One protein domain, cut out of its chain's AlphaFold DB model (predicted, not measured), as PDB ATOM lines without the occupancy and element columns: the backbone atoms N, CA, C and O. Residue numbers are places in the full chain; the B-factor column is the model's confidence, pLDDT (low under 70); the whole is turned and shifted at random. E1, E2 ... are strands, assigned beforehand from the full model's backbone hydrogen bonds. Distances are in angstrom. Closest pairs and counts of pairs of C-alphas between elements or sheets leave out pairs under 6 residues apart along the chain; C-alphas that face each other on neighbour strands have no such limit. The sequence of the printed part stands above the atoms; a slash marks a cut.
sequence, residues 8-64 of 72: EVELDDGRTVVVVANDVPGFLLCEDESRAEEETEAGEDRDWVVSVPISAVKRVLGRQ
ATOM      1  N   GLU A   8     146.421 167.567 129.448       89.81
ATOM      2  CA  GLU A   8     146.685 168.715 130.298       89.81
ATOM      3  C   GLU A   8     146.371 168.319 131.742       89.81
ATOM      4  O   GLU A   8     145.282 167.809 132.054       89.81
ATOM      5  N   VAL A   9     147.342 168.507 132.631       89.88
ATOM      6  CA  VAL A   9     147.258 168.043 134.014       89.88
ATOM      7  C   VAL A   9     147.554 169.165 135.001       89.88
ATOM      8  O   VAL A   9     148.495 169.933 134.831       89.88
ATOM      9  N   GLU A  10     146.746 169.227 136.059       91.81
ATOM     10  CA  GLU A  10     146.973 170.103 137.210       91.81
ATOM     11  C   GLU A  10     147.844 169.363 138.227       91.81
ATOM     12  O   GLU A  10     147.532 168.232 138.626       91.81
ATOM     13  N   LEU A  11     148.922 170.011 138.656       91.44
ATOM     14  CA  LEU A  11     149.828 169.531 139.689       91.44
ATOM     15  C   LEU A  11     149.364 169.974 141.082       91.44
ATOM     16  O   LEU A  11     148.566 170.901 141.238       91.44
ATOM     17  N   ASP A  12     149.877 169.321 142.124       93.19
ATOM     18  CA  ASP A  12     149.531 169.632 143.519       93.19
ATOM     19  C   ASP A  12     149.897 171.063 143.951       93.19
ATOM     20  O   ASP A  12     149.253 171.623 144.840       93.19
ATOM     21  N   ASP A  13     150.897 171.671 143.310       88.44
ATOM     22  CA  ASP A  13     151.304 173.064 143.530       88.44
ATOM     23  C   ASP A  13     150.427 174.086 142.779       88.44
ATOM     24  O   ASP A  13     150.638 175.293 142.903       88.44
ATOM     25  N   GLY A  14     149.417 173.615 142.041       86.94
ATOM     26  CA  GLY A  14     148.493 174.436 141.263       86.94
ATOM     27  C   GLY A  14     148.979 174.784 139.857       86.94
ATOM     28  O   GLY A  14     148.237 175.444 139.129       86.94
ATOM     29  N   ARG A  15     150.178 174.348 139.447       86.38
ATOM     30  CA  ARG A  15     150.647 174.523 138.066       86.38
ATOM     31  C   ARG A  15     149.916 173.594 137.111       86.38
ATOM     32  O   ARG A  15     149.491 172.502 137.486       86.38
ATOM     33  N   THR A  16     149.798 174.035 135.866       89.31
ATOM     34  CA  THR A  16     149.222 173.245 134.777       89.31
ATOM     35  C   THR A  16     150.307 172.960 133.755       89.31
ATOM     36  O   THR A  16     151.031 173.871 133.367       89.31
ATOM     37  N   VAL A  17     150.435 171.697 133.359       88.38
ATOM     38  CA  VAL A  17     151.453 171.245 132.406       88.38
ATOM     39  C   VAL A  17     150.836 170.285 131.391       88.38
ATOM     40  O   VAL A  17     149.844 169.612 131.691       88.38
ATOM     41  N   VAL A  18     151.429 170.184 130.205       89.12
ATOM     42  CA  VAL A  18     150.967 169.280 129.138       89.12
ATOM     43  C   VAL A  18     151.896 168.082 129.046       89.12
ATOM     44  O   VAL A  18     153.100 168.244 128.892       89.12
ATOM     45  N   VAL A  19     151.366 166.863 129.133       87.88
ATOM     46  CA  VAL A  19     152.184 165.641 129.076       87.88
ATOM     47  C   VAL A  19     152.688 165.401 127.654       87.88
ATOM     48  O   VAL A  19     151.896 165.128 126.758       87.88
ATOM     49  N   VAL A  20     154.002 165.398 127.446       87.50
ATOM     50  CA  VAL A  20     154.621 165.207 126.122       87.50
ATOM     51  C   VAL A  20     155.371 163.890 125.970       87.50
ATOM     52  O   VAL A  20     155.568 163.430 124.847       87.50
ATOM     53  N   ALA A  21     155.730 163.222 127.070       83.25
ATOM     54  CA  ALA A  21     156.230 161.849 127.034       83.25
ATOM     55  C   ALA A  21     156.085 161.123 128.379       83.25
ATOM     56  O   ALA A  21     155.976 161.730 129.442       83.25
ATOM     57  N   ASN A  22     156.144 159.791 128.324       79.38
ATOM     58  CA  ASN A  22     156.392 158.948 129.492       79.38
ATOM     59  C   ASN A  22     157.883 158.600 129.504       79.38
ATOM     60  O   ASN A  22     158.307 157.706 128.776       79.38
ATOM     61  N   ASP A  23     158.662 159.335 130.290       70.81
ATOM     62  CA  ASP A  23     160.127 159.228 130.344       70.81
ATOM     63  C   ASP A  23     160.585 157.914 130.985       70.81
ATOM     64  O   ASP A  23     161.343 157.134 130.411       70.81
ATOM     65  N   VAL A  24     160.045 157.630 132.175       74.69
ATOM     66  CA  VAL A  24     160.369 156.464 133.006       74.69
ATOM     67  C   VAL A  24     159.173 156.060 133.878       74.69
ATOM     68  O   VAL A  24     158.297 156.884 134.152       74.69
ATOM     69  N   PRO A  25     159.099 154.798 134.354       79.56
ATOM     70  CA  PRO A  25     158.012 154.348 135.219       79.56
ATOM     71  C   PRO A  25     157.851 155.254 136.448       79.56
ATOM     72  O   PRO A  25     158.744 155.335 137.288       79.56
ATOM     73  N   GLY A  26     156.701 155.921 136.560       83.62
ATOM     74  CA  GLY A  26     156.401 156.822 137.677       83.62
ATOM     75  C   GLY A  26     156.605 158.311 137.392       83.62
ATOM     76  O   GLY A  26     156.191 159.112 138.227       83.62
ATOM     77  N   PHE A  27     157.161 158.692 136.236       87.31
ATOM     78  CA  PHE A  27     157.374 160.090 135.848       87.31
ATOM     79  C   PHE A  27     156.828 160.391 134.449       87.31
ATOM     80  O   PHE A  27     156.763 159.523 133.578       87.31
ATOM     81  N   LEU A  28     156.452 161.649 134.255       88.88
ATOM     82  CA  LEU A  28     155.969 162.243 133.016       88.88
ATOM     83  C   LEU A  28     156.952 163.335 132.604       88.88
ATOM     84  O   LEU A  28     157.425 164.078 133.458       88.88
ATOM     85  N   LEU A  29     157.242 163.454 131.315       88.88
ATOM     86  CA  LEU A  29     157.807 164.683 130.768       88.88
ATOM     87  C   LEU A  29     156.645 165.559 130.348       88.88
ATOM     88  O   LEU A  29     155.782 165.109 129.588       88.88
ATOM     89  N   CYS A  30     156.630 166.785 130.849       88.56
ATOM     90  CA  CYS A  30     155.576 167.739 130.578       88.56
ATOM     91  C   CYS A  30     156.152 169.077 130.128       88.56
ATOM     92  O   CYS A  30     157.194 169.490 130.625       88.56
ATOM     93  N   GLU A  31     155.456 169.767 129.237       86.94
ATOM     94  CA  GLU A  31     155.744 171.157 128.891       86.94
ATOM     95  C   GLU A  31     155.044 172.088 129.885       86.94
ATOM     96  O   GLU A  31     153.857 171.920 130.184       86.94
ATOM     97  N   ASP A  32     155.804 173.036 130.433       82.94
ATOM     98  CA  ASP A  32     155.317 174.067 131.352       82.94
ATOM     99  C   ASP A  32     155.341 175.430 130.640       82.94
ATOM    100  O   ASP A  32     156.339 176.155 130.676       82.94
ATOM    101  N   GLU A  33     154.233 175.774 129.975       66.62
ATOM    102  CA  GLU A  33     154.080 177.047 129.250       66.62
ATOM    103  C   GLU A  33     154.192 178.268 130.177       66.62
ATOM    104  O   GLU A  33     154.603 179.338 129.735       66.62
ATOM    105  N   SER A  34     153.923 178.118 131.483       65.06
ATOM    106  CA  SER A  34     154.058 179.232 132.439       65.06
ATOM    107  C   SER A  34     155.512 179.689 132.595       65.06
ATOM    108  O   SER A  34     155.758 180.810 133.030       65.06
ATOM    109  N   ARG A  35     156.481 178.839 132.228       59.41
ATOM    110  CA  ARG A  35     157.914 179.167 132.240       59.41
ATOM    111  C   ARG A  35     158.423 179.685 130.897       59.41
ATOM    112  O   ARG A  35     159.513 180.246 130.849       59.41
ATOM    113  N   ALA A  36     157.645 179.537 129.822       56.19
ATOM    114  CA  ALA A  36     158.001 180.063 128.506       56.19
ATOM    115  C   ALA A  36     157.996 181.603 128.484       56.19
ATOM    116  O   ALA A  36     158.823 182.216 127.813       56.19
ATOM    117  N   GLU A  37     157.120 182.240 129.268       51.34
ATOM    118  CA  GLU A  37     157.034 183.703 129.340       51.34
ATOM    119  C   GLU A  37     158.211 184.350 130.102       51.34
ATOM    120  O   GLU A  37     158.561 185.494 129.810       51.34
ATOM    121  N   GLU A  38     158.868 183.628 131.024       53.41
ATOM    122  CA  GLU A  38     159.962 184.164 131.861       53.41
ATOM    123  C   GLU A  38     161.277 184.423 131.093       53.41
ATOM    124  O   GLU A  38     162.061 185.265 131.522       53.41
ATOM    125  N   GLU A  39     161.535 183.757 129.958       47.38
ATOM    126  CA  GLU A  39     162.834 183.832 129.252       47.38
ATOM    127  C   GLU A  39     162.777 184.403 127.825       47.38
ATOM    128  O   GLU A  39     163.730 184.281 127.052       47.38
ATOM    129  N   THR A  40     161.725 185.151 127.485       49.16
ATOM    130  CA  THR A  40     161.697 185.943 126.236       49.16
ATOM    131  C   THR A  40     162.797 187.023 126.156       49.16
ATOM    132  O   THR A  40     163.033 187.576 125.082       49.16
ATOM    133  N   GLU A  41     163.545 187.277 127.238       50.69
ATOM    134  CA  GLU A  41     164.756 188.116 127.231       50.69
ATOM    135  C   GLU A  41     166.038 187.384 126.771       50.69
ATOM    136  O   GLU A  41     166.997 188.048 126.372       50.69
ATOM    137  N   ALA A  42     166.083 186.044 126.784       55.59
ATOM    138  CA  ALA A  42     167.305 185.266 126.520       55.59
ATOM    139  C   ALA A  42     167.427 184.718 125.082       55.59
ATOM    140  O   ALA A  42     168.510 184.294 124.680       55.59
ATOM    141  N   GLY A  43     166.363 184.779 124.274       47.06
ATOM    142  CA  GLY A  43     166.440 184.548 122.825       47.06
ATOM    143  C   GLY A  43     166.714 183.105 122.372       47.06
ATOM    144  O   GLY A  43     167.123 182.908 121.229       47.06
ATOM    145  N   GLU A  44     166.478 182.100 123.218       48.75
ATOM    146  CA  GLU A  44     166.442 180.689 122.813       48.75
ATOM    147  C   GLU A  44     165.050 180.110 123.113       48.75
ATOM    148  O   GLU A  44     164.711 179.906 124.277       48.75
ATOM    149  N   ASP A  45     164.257 179.828 122.069       47.91
ATOM    150  CA  ASP A  45     163.038 179.009 122.163       47.91
ATOM    151  C   ASP A  45     163.435 177.616 122.665       47.91
ATOM    152  O   ASP A  45     163.931 176.767 121.916       47.91
ATOM    153  N   ARG A  46     163.284 177.399 123.966       52.78
ATOM    154  CA  ARG A  46     163.402 176.086 124.586       52.78
ATOM    155  C   ARG A  46     162.031 175.739 125.124       52.78
ATOM    156  O   ARG A  46     161.613 176.308 126.125       52.78
ATOM    157  N   ASP A  47     161.354 174.801 124.468       59.03
ATOM    158  CA  ASP A  47     160.196 174.130 125.053       59.03
ATOM    159  C   ASP A  47     160.631 173.593 126.425       59.03
ATOM    160  O   ASP A  47     161.522 172.740 126.530       59.03
ATOM    161  N   TRP A  48     160.101 174.178 127.504       68.62
ATOM    162  CA  TRP A  48     160.523 173.863 128.867       68.62
ATOM    163  C   TRP A  48     159.930 172.525 129.282       68.62
ATOM    164  O   TRP A  48     158.909 172.453 129.966       68.62
ATOM    165  N   VAL A  49     160.593 171.451 128.863       80.69
ATOM    166  CA  VAL A  49     160.223 170.096 129.250       80.69
ATOM    167  C   VAL A  49     160.724 169.827 130.670       80.69
ATOM    168  O   VAL A  49     161.926 169.764 130.936       80.69
ATOM    169  N   VAL A  50     159.791 169.650 131.599       85.44
ATOM    170  CA  VAL A  50     160.044 169.309 133.000       85.44
ATOM    171  C   VAL A  50     159.649 167.864 133.288       85.44
ATOM    172  O   VAL A  50     158.653 167.357 132.779       85.44
ATOM    173  N   SER A  51     160.421 167.190 134.138       88.62
ATOM    174  CA  SER A  51     160.062 165.861 134.638       88.62
ATOM    175  C   SER A  51     159.170 165.992 135.874       88.62
ATOM    176  O   SER A  51     159.547 166.631 136.859       88.62
ATOM    177  N   VAL A  52     157.985 165.390 135.827       89.06
ATOM    178  CA  VAL A  52     156.949 165.463 136.859       89.06
ATOM    179  C   VAL A  52     156.628 164.055 137.362       89.06
ATOM    180  O   VAL A  52     156.267 163.187 136.566       89.06
ATOM    181  N   PRO A  53     156.708 163.779 138.675       90.81
ATOM    182  CA  PRO A  53     156.271 162.495 139.206       90.81
ATOM    183  C   PRO A  53     154.751 162.352 139.067       90.81
ATOM    184  O   PRO A  53     154.000 163.263 139.407       90.81
ATOM    185  N   ILE A  54     154.278 161.174 138.652       87.81
ATOM    186  CA  ILE A  54     152.840 160.886 138.485       87.81
ATOM    187  C   ILE A  54     152.068 161.134 139.792       87.81
ATOM    188  O   ILE A  54     150.899 161.509 139.761       87.81
ATOM    189  N   SER A  55     152.718 160.957 140.946       90.69
ATOM    190  CA  SER A  55     152.125 161.216 142.261       90.69
ATOM    191  C   SER A  55     151.843 162.690 142.548       90.69
ATOM    192  O   SER A  55     151.057 162.950 143.447       90.69
ATOM    193  N   ALA A  56     152.484 163.622 141.835       91.31
ATOM    194  CA  ALA A  56     152.220 165.058 141.957       91.31
ATOM    195  C   ALA A  56     151.057 165.521 141.068       91.31
ATOM    196  O   ALA A  56     150.699 166.697 141.091       91.31
ATOM    197  N   VAL A  57     150.490 164.622 140.251       90.81
ATOM    198  CA  VAL A  57     149.341 164.944 139.410       90.81
ATOM    199  C   VAL A  57     148.076 164.883 140.253       90.81
ATOM    200  O   VAL A  57     147.607 163.808 140.634       90.81
ATOM    201  N   LYS A  58     147.485 166.053 140.474       92.31
ATOM    202  CA  LYS A  58     146.263 166.223 141.251       92.31
ATOM    203  C   LYS A  58     145.029 165.801 140.463       92.31
ATOM    204  O   LYS A  58     144.160 165.103 140.988       92.31
ATOM    205  N   ARG A  59     144.928 166.231 139.199       90.62
ATOM    206  CA  ARG A  59     143.848 165.842 138.274       90.62
ATOM    207  C   ARG A  59     144.214 166.087 136.813       90.62
ATOM    208  O   ARG A  59     145.034 166.940 136.506       90.62
ATOM    209  N   VAL A  60     143.532 165.375 135.919       89.31
ATOM    210  CA  VAL A  60     143.555 165.636 134.472       89.31
ATOM    211  C   VAL A  60     142.462 166.658 134.150       89.31
ATOM    212  O   VAL A  60     141.306 166.440 134.522       89.31
ATOM    213  N   LEU A  61     142.825 167.770 133.511       87.44
ATOM    214  CA  LEU A  61     141.906 168.865 133.170       87.44
ATOM    215  C   LEU A  61     141.180 168.608 131.848       87.44
ATOM    216  O   LEU A  61     139.994 168.907 131.708       87.44
ATOM    217  N   GLY A  62     141.876 167.995 130.900       79.38
ATOM    218  CA  GLY A  62     141.372 167.718 129.568       79.38
ATOM    219  C   GLY A  62     142.509 167.282 128.660       79.38
ATOM    220  O   GLY A  62     143.644 167.132 129.102       79.38
ATOM    221  N   ARG A  63     142.201 167.057 127.388       71.62
ATOM    222  CA  ARG A  63     143.216 166.752 126.385       71.62
ATOM    223  C   ARG A  63     143.412 167.982 125.524       71.62
ATOM    224  O   ARG A  63     142.430 168.462 124.952       71.62
ATOM    225  N   GLN A  64     144.645 168.466 125.421       63.34
ATOM    226  CA  GLN A  64     144.952 169.487 124.437       63.34
ATOM    227  C   GLN A  64     144.791 168.825 123.062       63.34
ATOM    228  O   GLN A  64     145.495 167.875 122.708       63.34
TER     229      GLN A  64
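What this domain is: This is residues 8 to 64 of the 72 residues of an uncharacterized protein of Cloacibacillus porcorum (UniProt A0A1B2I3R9). A single antiparallel sheet of five short strands is strongly twisted and rolled part of the way into a small barrel, left open between its edge strands E4 and E5, which meet only through the link of residues 54 to 56. The long strand E2 bends sharply at residue 20, with E1 beside its first part and E3 beside the rest, and from this body a long loop leaves between E3 and E4, of which residues 37 to 44 stick out into the open. The printed part has 57 residues with five named strands, E1 to E5 along the chain, and no named helix; the order across the sheet is E4, E3, E2, E1, E5, and the class is all strand. The whole is only just compact, close to loose, with a radius of gyration of the C-alphas of 11.8 A, and the C-alphas span 33 by 22 by 20 A.

How they stand to each other: The printed part begins with E1, residues 8 to 11, an inner strand of the sheet. E2, residues 16 to 24, forms a hairpin with E1; the C-alphas of Val 18 and Glu 8 face each other at 4.5 A, and N 9 and O 17 are within hydrogen-bond range at 2.9 A. E2 bends by 75 degrees at residue 20, and its pairing is staggered: residues 16 to 18 pair with E1, and residues 18 to 24 pair with E3, residues 27 to 31. E2 and E3 form a hairpin, with 136 degrees between their directions; N 20 and O 29 are 2.8 A apart, and N 27 and O 24 are 3.0 A apart. E4, residues 49 to 53, forms a hairpin with E3 at 147 degrees; the C-alphas of Pro 53 and Phe 27 face each other at 4.3 A, and N 28 and O 52 are 2.8 A apart. E1, E2, E3 and E4 are a meander, each strand the antiparallel neighbour of the one before. E5, residues 57 to 63, is the antiparallel neighbour of E1 at 163 degrees, with the C-alphas of Val 60 and Val 9 facing each other at 4.4 A; N 8 and O 62 are 2.8 A apart, and N 61 and O 8 are 2.9 A apart. E4 and E5 are the edge strands and meet only through their link. E1 is apart from E3 and from E4, and E3 is apart from E5. From edge to edge of the sheet the strands' lines turn by 129 degrees and the way across it turns by 77 degrees.

Where its parts are: E1 is 9.9 A from first to last C-alpha and starts at C-alpha 8, (146.685, 168.715, 130.298). E2, the longest strand with nine residues, covers 20.2 A and ends at C-alpha 24, (160.369, 156.464, 133.006). E3 measures 13.2 A and E4 13.1 A. E5 measures 14.5 A and ends at C-alpha 63, (143.216, 166.752, 126.385).

The domain as a whole: The two C-alphas farthest apart are those of Pro 25 and Glu 41, at 35.3 A, while the first and last printed C-alphas, of Glu 8 and Gln 64, are 6.2 A apart. Without residues 37 to 44, which stand free, the body of 49 residues spans 29 by 22 by 20 A. The printed part has no cut. The link from E3 to E4, residues 32 to 48, is long; the other three links are tight. The mean pLDDT of the printed part is 77.2, and the model's confidence is low, under 70, at residues 33 to 48 and at residue 64.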